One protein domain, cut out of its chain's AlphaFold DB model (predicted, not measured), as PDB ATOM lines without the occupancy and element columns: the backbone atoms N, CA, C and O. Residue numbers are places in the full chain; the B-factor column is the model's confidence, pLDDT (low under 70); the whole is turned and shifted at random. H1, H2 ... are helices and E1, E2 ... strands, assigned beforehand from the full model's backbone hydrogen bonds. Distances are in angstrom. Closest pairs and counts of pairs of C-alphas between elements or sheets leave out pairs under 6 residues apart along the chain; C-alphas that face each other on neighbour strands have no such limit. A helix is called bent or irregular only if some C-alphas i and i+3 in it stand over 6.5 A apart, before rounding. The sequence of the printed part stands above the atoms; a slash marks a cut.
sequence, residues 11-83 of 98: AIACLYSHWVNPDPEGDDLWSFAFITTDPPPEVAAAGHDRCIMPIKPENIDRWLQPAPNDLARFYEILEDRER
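This is residues 11 to 83 of the 98 residues of an uncharacterized protein of Lysobacter capsici (UniProt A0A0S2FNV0). A long two-stranded hairpin, E1 and E2, reaches to a loop tip at Pro 24, while the small helix H1 sits in a loop at the opposite end of the longest axis. Off to one side of this axis, two short helices, H2 and H3, run side by side, and residues 67 to 72 at their connection stick out. The printed part has 73 residues, with named elements in the order E1, E2, H1, H2, H3; the sheet, E1 - E2, is antiparallel. The class is mixed, helices and strands, though under half of the residues are in named elements. The whole is loose, with a radius of gyration of the C-alphas of 15.9 A, and elongated, with spans of 49 by 31 by 19 A.

E1, residues 14 to 19, is 16.2 A long and begins with C-alpha 14 at (24.987, -47.196, 4.327). E2, residues 29 to 34, is 16.8 A long. H1 is residues 41 to 45. H2, residues 57 to 64, is 11.6 A long and irregular: C-alphas 58 and 61 are 7.3 A apart. H3, residues 71 to 79, is 12.6 A long and ends with C-alpha 79 at (26.360, -44.044, -9.730).

E1 and E2 form a hairpin, antiparallel at 161 degrees between their directions; N 17 and O 31 are 2.9 A apart, within hydrogen-bond range. Residues 36 to 37 pair with 51 to 52, and residues 11 to 12 with 54 to 55, both antiparallel. H1 touches no helix. H2 and H3, a helical hairpin, only just touch, with 3 pairs of C-alphas within 8 A; the closest C-alphas, of Asn 59 and Ile 77, are 6.5 A apart. Their tilt is shallow, 25 degrees, opposite ways. Both are apart from E1 and E2. Every O i to N i+4 pair is within hydrogen-bond range in H1 and H3; in H2, 2 of 4 are.

The C-alphas of Pro 24 and Ala 45, the two farthest apart, are 49.4 A apart. The printed part has no cut. The link from H1 to H2 is long, with 11 residues. No printed residue is under 70 in pLDDT; the mean of the printed part is 94.0.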
ATOM      1  N   ALA A  11      35.202 -45.553   2.024       91.19
ATOM      2  CA  ALA A  11      33.882 -45.123   2.469       91.19
ATOM      3  C   ALA A  11      32.814 -45.996   1.798       91.19
ATOM      4  O   ALA A  11      32.834 -46.178   0.583       91.19
ATOM      5  N   ILE A  12      31.882 -46.546   2.579       92.94
ATOM      6  CA  ILE A  12      30.835 -47.452   2.086       92.94
ATOM      7  C   ILE A  12      29.474 -46.804   2.313       92.94
ATOM      8  O   ILE A  12      29.170 -46.358   3.419       92.94
ATOM      9  N   ALA A  13      28.636 -46.791   1.278       95.94
ATOM     10  CA  ALA A  13      27.272 -46.300   1.388       95.94
ATOM     11  C   ALA A  13      26.452 -47.168   2.351       95.94
ATOM     12  O   ALA A  13      26.349 -48.389   2.185       95.94
ATOM     13  N   CYS A  14      25.833 -46.533   3.345       96.69
ATOM     14  CA  CYS A  14      24.987 -47.196   4.327       96.69
ATOM     15  C   CYS A  14      23.732 -46.385   4.651       96.69
ATOM     16  O   CYS A  14      23.713 -45.160   4.552       96.69
ATOM     17  N   LEU A  15      22.685 -47.088   5.069       95.62
ATOM     18  CA  LEU A  15      21.512 -46.495   5.699       95.62
ATOM     19  C   LEU A  15      21.542 -46.842   7.181       95.62
ATOM     20  O   LEU A  15      21.922 -47.959   7.531       95.62
ATOM     21  N   TYR A  16      21.117 -45.914   8.034       96.50
ATOM     22  CA  TYR A  16      20.944 -46.167   9.460       96.50
ATOM     23  C   TYR A  16      19.480 -46.016   9.864       96.50
ATOM     24  O   TYR A  16      18.710 -45.302   9.223       96.50
ATOM     25  N   SER A  17      19.107 -46.676  10.955       96.31
ATOM     26  CA  SER A  17      17.817 -46.496  11.603       96.31
ATOM     27  C   SER A  17      17.992 -46.484  13.114       96.31
ATOM     28  O   SER A  17      18.758 -47.276  13.668       96.31
ATOM     29  N   HIS A  18      17.239 -45.600  13.760       97.69
ATOM     30  CA  HIS A  18      17.037 -45.604  15.199       97.69
ATOM     31  C   HIS A  18      15.683 -46.236  15.494       97.69
ATOM     32  O   HIS A  18      14.649 -45.718  15.071       97.69
ATOM     33  N   TRP A  19      15.688 -47.372  16.176       98.00
ATOM     34  CA  TRP A  19      14.483 -47.995  16.695       98.00
ATOM     35  C   TRP A  19      14.342 -47.633  18.170       98.00
ATOM     36  O   TRP A  19      15.253 -47.890  18.952       98.00
ATOM     37  N   VAL A  20      13.202 -47.033  18.516       97.81
ATOM     38  CA  VAL A  20      12.877 -46.662  19.895       97.81
ATOM     39  C   VAL A  20      12.171 -47.828  20.566       97.81
ATOM     40  O   VAL A  20      11.194 -48.354  20.018       97.81
ATOM     41  N   ASN A  21      12.651 -48.219  21.741       97.31
ATOM     42  CA  ASN A  21      12.059 -49.306  22.494       97.31
ATOM     43  C   ASN A  21      10.685 -48.884  23.036       97.31
ATOM     44  O   ASN A  21      10.569 -47.841  23.681       97.31
ATOM     45  N   PRO A  22       9.612 -49.653  22.777       97.12
ATOM     46  CA  PRO A  22       8.314 -49.354  23.368       97.12
ATOM     47  C   PRO A  22       8.273 -49.618  24.882       97.12
ATOM     48  O   PRO A  22       7.364 -49.112  25.539       97.12
ATOM     49  N   ASP A  23       9.205 -50.411  25.427       97.38
ATOM     50  CA  ASP A  23       9.384 -50.591  26.869       97.38
ATOM     51  C   ASP A  23      10.223 -49.432  27.443       97.38
ATOM     52  O   ASP A  23      11.379 -49.286  27.042       97.38
ATOM     53  N   PRO A  24       9.693 -48.625  28.385       93.56
ATOM     54  CA  PRO A  24      10.434 -47.523  29.002       93.56
ATOM     55  C   PRO A  24      11.714 -47.936  29.743       93.56
ATOM     56  O   PRO A  24      12.569 -47.084  29.970       93.56
ATOM     57  N   GLU A  25      11.835 -49.205  30.142       96.56
ATOM     58  CA  GLU A  25      13.026 -49.751  30.813       96.56
ATOM     59  C   GLU A  25      13.988 -50.451  29.834       96.56
ATOM     60  O   GLU A  25      15.041 -50.947  30.237       96.56
ATOM     61  N   GLY A  26      13.620 -50.537  28.552       95.94
ATOM     62  CA  GLY A  26      14.416 -51.174  27.510       95.94
ATOM     63  C   GLY A  26      15.293 -50.186  26.740       95.94
ATOM     64  O   GLY A  26      14.940 -49.025  26.559       95.94
ATOM     65  N   ASP A  27      16.428 -50.669  26.228       97.94
ATOM     66  CA  ASP A  27      17.346 -49.846  25.434       97.94
ATOM     67  C   ASP A  27      16.845 -49.645  23.997       97.94
ATOM     68  O   ASP A  27      16.348 -50.581  23.355       97.94
ATOM     69  N   ASP A  28      17.045 -48.435  23.476       97.81
ATOM     70  CA  ASP A  28      16.899 -48.119  22.057       97.81
ATOM     71  C   ASP A  28      18.000 -48.789  21.214       97.81
ATOM     72  O   ASP A  28      19.103 -49.079  21.686       97.81
ATOM     73  N   LEU A  29      17.734 -48.986  19.919       97.81
ATOM     74  CA  LEU A  29      18.673 -49.610  18.991       97.81
ATOM     75  C   LEU A  29      19.036 -48.683  17.832       97.81
ATOM     76  O   LEU A  29      18.217 -48.375  16.966       97.81
ATOM     77  N   TRP A  30      20.321 -48.343  17.748       97.94
ATOM     78  CA  TRP A  30      20.929 -47.815  16.532       97.94
ATOM     79  C   TRP A  30      21.470 -48.961  15.686       97.94
ATOM     80  O   TRP A  30      22.279 -49.767  16.142       97.94
ATOM     81  N   SER A  31      21.030 -49.028  14.436       97.81
ATOM     82  CA  SER A  31      21.461 -50.045  13.478       97.81
ATOM     83  C   SER A  31      21.772 -49.410  12.132       97.81
ATOM     84  O   SER A  31      21.301 -48.314  11.825       97.81
ATOM     85  N   PHE A  32      22.574 -50.098  11.323       97.69
ATOM     86  CA  PHE A  32      22.866 -49.685   9.958       97.69
ATOM     87  C   PHE A  32      23.016 -50.896   9.037       97.69
ATOM     88  O   PHE A  32      23.256 -52.015   9.490       97.69
ATOM     89  N   ALA A  33      22.882 -50.657   7.737       97.12
ATOM     90  CA  ALA A  33      23.076 -51.654   6.695       97.12
ATOM     91  C   ALA A  33      23.823 -51.050   5.504       97.12
ATOM     92  O   ALA A  33      23.589 -49.898   5.135       97.12
ATOM     93  N   PHE A  34      24.704 -51.837   4.884       96.69
ATOM     94  CA  PHE A  34      25.390 -51.438   3.658       96.69
ATOM     95  C   PHE A  34      24.474 -51.550   2.442       96.69
ATOM     96  O   PHE A  34      23.721 -52.514   2.294       96.69
ATOM     97  N   ILE A  35      24.598 -50.591   1.528       96.06
ATOM     98  CA  ILE A  35      23.992 -50.672   0.203       96.06
ATOM     99  C   ILE A  35      24.889 -51.547  -0.676       96.06
ATOM    100  O   ILE A  35      26.110 -51.381  -0.713       96.06
ATOM    101  N   THR A  36      24.278 -52.486  -1.396       95.12
ATOM    102  CA  THR A  36      24.980 -53.385  -2.318       95.12
ATOM    103  C   THR A  36      24.507 -53.192  -3.755       95.12
ATOM    104  O   THR A  36      23.427 -52.661  -4.012       95.12
ATOM    105  N   THR A  37      25.313 -53.665  -4.696       92.81
ATOM    106  CA  THR A  37      25.084 -53.690  -6.145       92.81
ATOM    107  C   THR A  37      25.471 -55.061  -6.692       92.81
ATOM    108  O   THR A  37      26.069 -55.875  -5.984       92.81
ATOM    109  N   ASP A  38      25.158 -55.307  -7.961       94.00
ATOM    110  CA  ASP A  38      25.727 -56.434  -8.690       94.00
ATOM    111  C   ASP A  38      27.260 -56.343  -8.701       94.00
ATOM    112  O   ASP A  38      27.814 -55.234  -8.782       94.00
ATOM    113  N   PRO A  39      27.949 -57.485  -8.581       92.44
ATOM    114  CA  PRO A  39      29.391 -57.531  -8.449       92.44
ATOM    115  C   PRO A  39      30.083 -57.214  -9.779       92.44
ATOM    116  O   PRO A  39      29.574 -57.569 -10.847       92.44
ATOM    117  N   PRO A  40      31.270 -56.581  -9.747       88.94
ATOM    118  CA  PRO A  40      32.130 -56.551 -10.922       88.94
ATOM    119  C   PRO A  40      32.618 -57.976 -11.274       88.94
ATOM    120  O   PRO A  40      32.582 -58.867 -10.414       88.94
ATOM    121  N   PRO A  41      33.061 -58.226 -12.524       89.50
ATOM    122  CA  PRO A  41      33.374 -59.572 -13.010       89.50
ATOM    123  C   PRO A  41      34.356 -60.358 -12.137       89.50
ATOM    124  O   PRO A  41      34.176 -61.555 -11.946       89.50
ATOM    125  N   GLU A  42      35.369 -59.704 -11.578       87.25
ATOM    126  CA  GLU A  42      36.373 -60.319 -10.711       87.25
ATOM    127  C   GLU A  42      35.808 -60.751  -9.351       87.25
ATOM    128  O   GLU A  42      36.187 -61.791  -8.817       87.25
ATOM    129  N   VAL A  43      34.842 -60.004  -8.811       87.56
ATOM    130  CA  VAL A  43      34.139 -60.363  -7.571       87.56
ATOM    131  C   VAL A  43      33.144 -61.495  -7.840       87.56
ATOM    132  O   VAL A  43      33.040 -62.426  -7.041       87.56
ATOM    133  N   ALA A  44      32.480 -61.470  -8.999       91.06
ATOM    134  CA  ALA A  44      31.621 -62.563  -9.452       91.06
ATOM    135  C   ALA A  44      32.412 -63.862  -9.674       91.06
ATOM    136  O   ALA A  44      31.993 -64.930  -9.232       91.06
ATOM    137  N   ALA A  45      33.589 -63.774 -10.302       87.75
ATOM    138  CA  ALA A  45      34.487 -64.906 -10.530       87.75
ATOM    139  C   ALA A  45      34.994 -65.533  -9.221       87.75
ATOM    140  O   ALA A  45      35.241 -66.737  -9.166       87.75
ATOM    141  N   ALA A  46      35.090 -64.739  -8.152       86.00
ATOM    142  CA  ALA A  46      35.386 -65.213  -6.804       86.00
ATOM    143  C   ALA A  46      34.181 -65.861  -6.084       86.00
ATOM    144  O   ALA A  46      34.324 -66.293  -4.941       86.00
ATOM    145  N   GLY A  47      33.012 -65.958  -6.729       89.56
ATOM    146  CA  GLY A  47      31.826 -66.655  -6.218       89.56
ATOM    147  C   GLY A  47      30.828 -65.781  -5.456       89.56
ATOM    148  O   GLY A  47      29.933 -66.319  -4.810       89.56
ATOM    149  N   HIS A  48      30.964 -64.454  -5.511       91.50
ATOM    150  CA  HIS A  48      30.027 -63.526  -4.875       91.50
ATOM    151  C   HIS A  48      28.952 -63.055  -5.855       91.50
ATOM    152  O   HIS A  48      29.239 -62.781  -7.016       91.50
ATOM    153  N   ASP A  49      27.721 -62.902  -5.376       95.00
ATOM    154  CA  ASP A  49      26.570 -62.434  -6.157       95.00
ATOM    155  C   ASP A  49      26.213 -60.963  -5.890       95.00
ATOM    156  O   ASP A  49      25.367 -60.396  -6.580       95.00
ATOM    157  N   ARG A  50      26.871 -60.332  -4.908       94.75
ATOM    158  CA  ARG A  50      26.715 -58.924  -4.528       94.75
ATOM    159  C   ARG A  50      28.055 -58.310  -4.144       94.75
ATOM    160  O   ARG A  50      28.941 -58.981  -3.622       94.75
ATOM    161  N   CYS A  51      28.177 -57.006  -4.361       91.56
ATOM    162  CA  CYS A  51      29.316 -56.205  -3.927       91.56
ATOM    163  C   CYS A  51      28.826 -54.944  -3.206       91.56
ATOM    164  O   CYS A  51      27.749 -54.425  -3.501       91.56
ATOM    165  N   ILE A  52      29.595 -54.470  -2.230       91.25
ATOM    166  CA  ILE A  52      29.309 -53.227  -1.504       91.25
ATOM    167  C   ILE A  52      29.492 -52.004  -2.409       91.25
ATOM    168  O   ILE A  52      30.272 -52.029  -3.356       91.25
ATOM    169  N   MET A  53      28.753 -50.934  -2.117       92.94
ATOM    170  CA  MET A  53      28.804 -49.671  -2.857       92.94
ATOM    171  C   MET A  53      29.800 -48.701  -2.212       92.94
ATOM    172  O   MET A  53      29.467 -48.120  -1.173       92.94
ATOM    173  N   PRO A  54      31.000 -48.498  -2.784       92.19
ATOM    174  CA  PRO A  54      31.909 -47.475  -2.290       92.19
ATOM    175  C   PRO A  54      31.380 -46.072  -2.615       92.19
ATOM    176  O   PRO A  54      30.712 -45.861  -3.629       92.19
ATOM    177  N   ILE A  55      31.716 -45.109  -1.766       93.94
ATOM    178  CA  ILE A  55      31.498 -43.680  -1.984       93.94
ATOM    179  C   ILE A  55      32.854 -43.040  -2.265       93.94
ATOM    180  O   ILE A  55      33.806 -43.244  -1.512       93.94
ATOM    181  N   LYS A  56      32.925 -42.241  -3.332       92.50
ATOM    182  CA  LYS A  56      34.080 -41.379  -3.595       92.50
ATOM    183  C   LYS A  56      34.311 -40.417  -2.427       92.50
ATOM    184  O   LYS A  56      33.331 -39.811  -1.984       92.50
ATOM    185  N   PRO A  57      35.553 -40.213  -1.963       91.69
ATOM    186  CA  PRO A  57      35.840 -39.283  -0.873       91.69
ATOM    187  C   PRO A  57      35.215 -37.893  -1.064       91.69
ATOM    188  O   PRO A  57      34.678 -37.323  -0.117       91.69
ATOM    189  N   GLU A  58      35.184 -37.383  -2.298       94.88
ATOM    190  CA  GLU A  58      34.624 -36.069  -2.640       94.88
ATOM    191  C   GLU A  58      33.099 -35.989  -2.454       94.88
ATOM    192  O   GLU A  58      32.543 -34.903  -2.298       94.88
ATOM    193  N   ASN A  59      32.411 -37.134  -2.452       96.44
ATOM    194  CA  ASN A  59      30.964 -37.226  -2.291       96.44
ATOM    195  C   ASN A  59      30.533 -37.500  -0.836       96.44
ATOM    196  O   ASN A  59      29.330 -37.522  -0.578       96.44
ATOM    197  N   ILE A  60      31.459 -37.678   0.122       95.12
ATOM    198  CA  ILE A  60      31.126 -38.023   1.521       95.12
ATOM    199  C   ILE A  60      30.246 -36.952   2.173       95.12
ATOM    200  O   ILE A  60      29.185 -37.274   2.711       95.12
ATOM    201  N   ASP A  61      30.631 -35.679   2.085       96.44
ATOM    202  CA  ASP A  61      29.853 -34.591   2.693       96.44
ATOM    203  C   ASP A  61      28.459 -34.484   2.065       96.44
ATOM    204  O   ASP A  61      27.451 -34.325   2.759       96.44
ATOM    205  N   ARG A  62      28.383 -34.646   0.735       95.94
ATOM    206  CA  ARG A  62      27.111 -34.650   0.006       95.94
ATOM    207  C   ARG A  62      26.258 -35.847   0.432       95.94
ATOM    208  O   ARG A  62      25.063 -35.665   0.611       95.94
ATOM    209  N   TRP A  63      26.837 -37.028   0.655       96.25
ATOM    210  CA  TRP A  63      26.137 -38.225   1.139       96.25
ATOM    211  C   TRP A  63      25.564 -38.048   2.551       96.25
ATOM    212  O   TRP A  63      24.416 -38.412   2.798       96.25
ATOM    213  N   LEU A  64      26.333 -37.462   3.471       96.25
ATOM    214  CA  LEU A  64      25.942 -37.323   4.879       96.25
ATOM    215  C   LEU A  64      24.912 -36.214   5.132       96.25
ATOM    216  O   LEU A  64      24.300 -36.177   6.199       96.25
ATOM    217  N   GLN A  65      24.690 -35.314   4.174       96.25
ATOM    218  CA  GLN A  65      23.709 -34.241   4.310       96.25
ATOM    219  C   GLN A  65      22.288 -34.741   3.987       96.25
ATOM    220  O   GLN A  65      22.048 -35.136   2.851       96.25
ATOM    221  N   PRO A  66      21.304 -34.695   4.902       93.25
ATOM    222  CA  PRO A  66      19.947 -35.160   4.607       93.25
ATOM    223  C   PRO A  66      19.258 -34.333   3.513       93.25
ATOM    224  O   PRO A  66      19.266 -33.104   3.554       93.25
ATOM    225  N   ALA A  67      18.610 -35.008   2.560       94.06
ATOM    226  CA  ALA A  67      17.841 -34.373   1.488       94.06
ATOM    227  C   ALA A  67      16.581 -35.204   1.153       94.06
ATOM    228  O   ALA A  67      16.514 -35.837   0.103       94.06
ATOM    229  N   PRO A  68      15.564 -35.245   2.041       91.62
ATOM    230  CA  PRO A  68      14.433 -36.179   1.928       91.62
ATOM    231  C   PRO A  68      13.570 -35.988   0.671       91.62
ATOM    232  O   PRO A  68      12.864 -36.905   0.269       91.62
ATOM    233  N   ASN A  69      13.643 -34.814   0.039       95.94
ATOM    234  CA  ASN A  69      12.891 -34.484  -1.174       95.94
ATOM    235  C   ASN A  69      13.735 -34.599  -2.456       95.94
ATOM    236  O   ASN A  69      13.281 -34.182  -3.517       95.94
ATOM    237  N   ASP A  70      14.960 -35.126  -2.362       95.69
ATOM    238  CA  ASP A  70      15.909 -35.215  -3.472       95.69
ATOM    239  C   ASP A  70      16.632 -36.571  -3.462       95.69
ATOM    240  O   ASP A  70      17.821 -36.695  -3.166       95.69
ATOM    241  N   LEU A  71      15.867 -37.625  -3.758       95.00
ATOM    242  CA  LEU A  71      16.413 -38.978  -3.897       95.00
ATOM    243  C   LEU A  71      17.358 -39.101  -5.098       95.00
ATOM    244  O   LEU A  71      18.320 -39.865  -5.035       95.00
ATOM    245  N   ALA A  72      17.108 -38.337  -6.166       96.88
ATOM    246  CA  ALA A  72      17.931 -38.333  -7.371       96.88
ATOM    247  C   ALA A  72      19.399 -38.028  -7.042       96.88
ATOM    248  O   ALA A  72      20.282 -38.770  -7.461       96.88
ATOM    249  N   ARG A  73      19.651 -37.037  -6.178       95.75
ATOM    250  CA  ARG A  73      20.993 -36.705  -5.686       95.75
ATOM    251  C   ARG A  73      21.745 -37.889  -5.084       95.75
ATOM    252  O   ARG A  73      22.951 -38.009  -5.272       95.75
ATOM    253  N   PHE A  74      21.062 -38.742  -4.321       96.19
ATOM    254  CA  PHE A  74      21.696 -39.910  -3.711       96.19
ATOM    255  C   PHE A  74      21.987 -40.991  -4.751       96.19
ATOM    256  O   PHE A  74      23.059 -41.587  -4.705       96.19
ATOM    257  N   TYR A  75      21.090 -41.207  -5.718       95.75
ATOM    258  CA  TYR A  75      21.359 -42.115  -6.835       95.75
ATOM    259  C   TYR A  75      22.543 -41.642  -7.687       95.75
ATOM    260  O   TYR A  75      23.408 -42.457  -7.989       95.75
ATOM    261  N   GLU A  76      22.660 -40.341  -7.970       96.56
ATOM    262  CA  GLU A  76      23.822 -39.769  -8.668       96.56
ATOM    263  C   GLU A  76      25.139 -40.062  -7.935       96.56
ATOM    264  O   GLU A  76      26.113 -40.471  -8.561       96.56
ATOM    265  N   ILE A  77      25.176 -39.903  -6.604       96.19
ATOM    266  CA  ILE A  77      26.361 -40.231  -5.786       96.19
ATOM    267  C   ILE A  77      26.703 -41.724  -5.883       96.19
ATOM    268  O   ILE A  77      27.871 -42.091  -5.981       96.19
ATOM    269  N   LEU A  78      25.687 -42.588  -5.838       95.31
ATOM    270  CA  LEU A  78      25.847 -44.042  -5.912       95.31
ATOM    271  C   LEU A  78      26.287 -44.522  -7.306       95.31
ATOM    272  O   LEU A  78      26.954 -45.554  -7.426       95.31
ATOM    273  N   GLU A  79      25.905 -43.806  -8.360       93.81
ATOM    274  CA  GLU A  79      26.360 -44.044  -9.730       93.81
ATOM    275  C   GLU A  79      27.788 -43.525  -9.946       93.81
ATOM    276  O   GLU A  79      28.596 -44.213 -10.577       93.81
ATOM    277  N   ASP A  80      28.132 -42.384  -9.345       94.31
ATOM    278  CA  ASP A  80      29.476 -41.796  -9.313       94.31
ATOM    279  C   ASP A  80      30.395 -42.461  -8.267       94.31
ATOM    280  O   ASP A  80      31.065 -41.820  -7.454       94.31
ATOM    281  N   ARG A  81      30.428 -43.792  -8.279       88.19
ATOM    282  CA  ARG A  81      31.254 -44.602  -7.379       88.19
ATOM    283  C   ARG A  81      32.605 -44.947  -7.989       88.19
ATOM    284  O   ARG A  81      32.731 -45.129  -9.203       88.19
ATOM    285  N   GLU A  82      33.616 -45.109  -7.143       79.69
ATOM    286  CA  GLU A  82      34.853 -45.757  -7.577       79.69
ATOM    287  C   GLU A  82      34.595 -47.231  -7.904       79.69
ATOM    288  O   GLU A  82      33.734 -47.887  -7.315       79.69
ATOM    289  N   ARG A  83      35.356 -47.768  -8.858       75.44
ATOM    290  CA  ARG A  83      35.399 -49.206  -9.140       75.44
ATOM    291  C   ARG A  83      36.841 -49.682  -8.996       75.44
ATOM    292  O   ARG A  83      37.501 -49.890 -10.016       75.44
TER     293      ARG A  83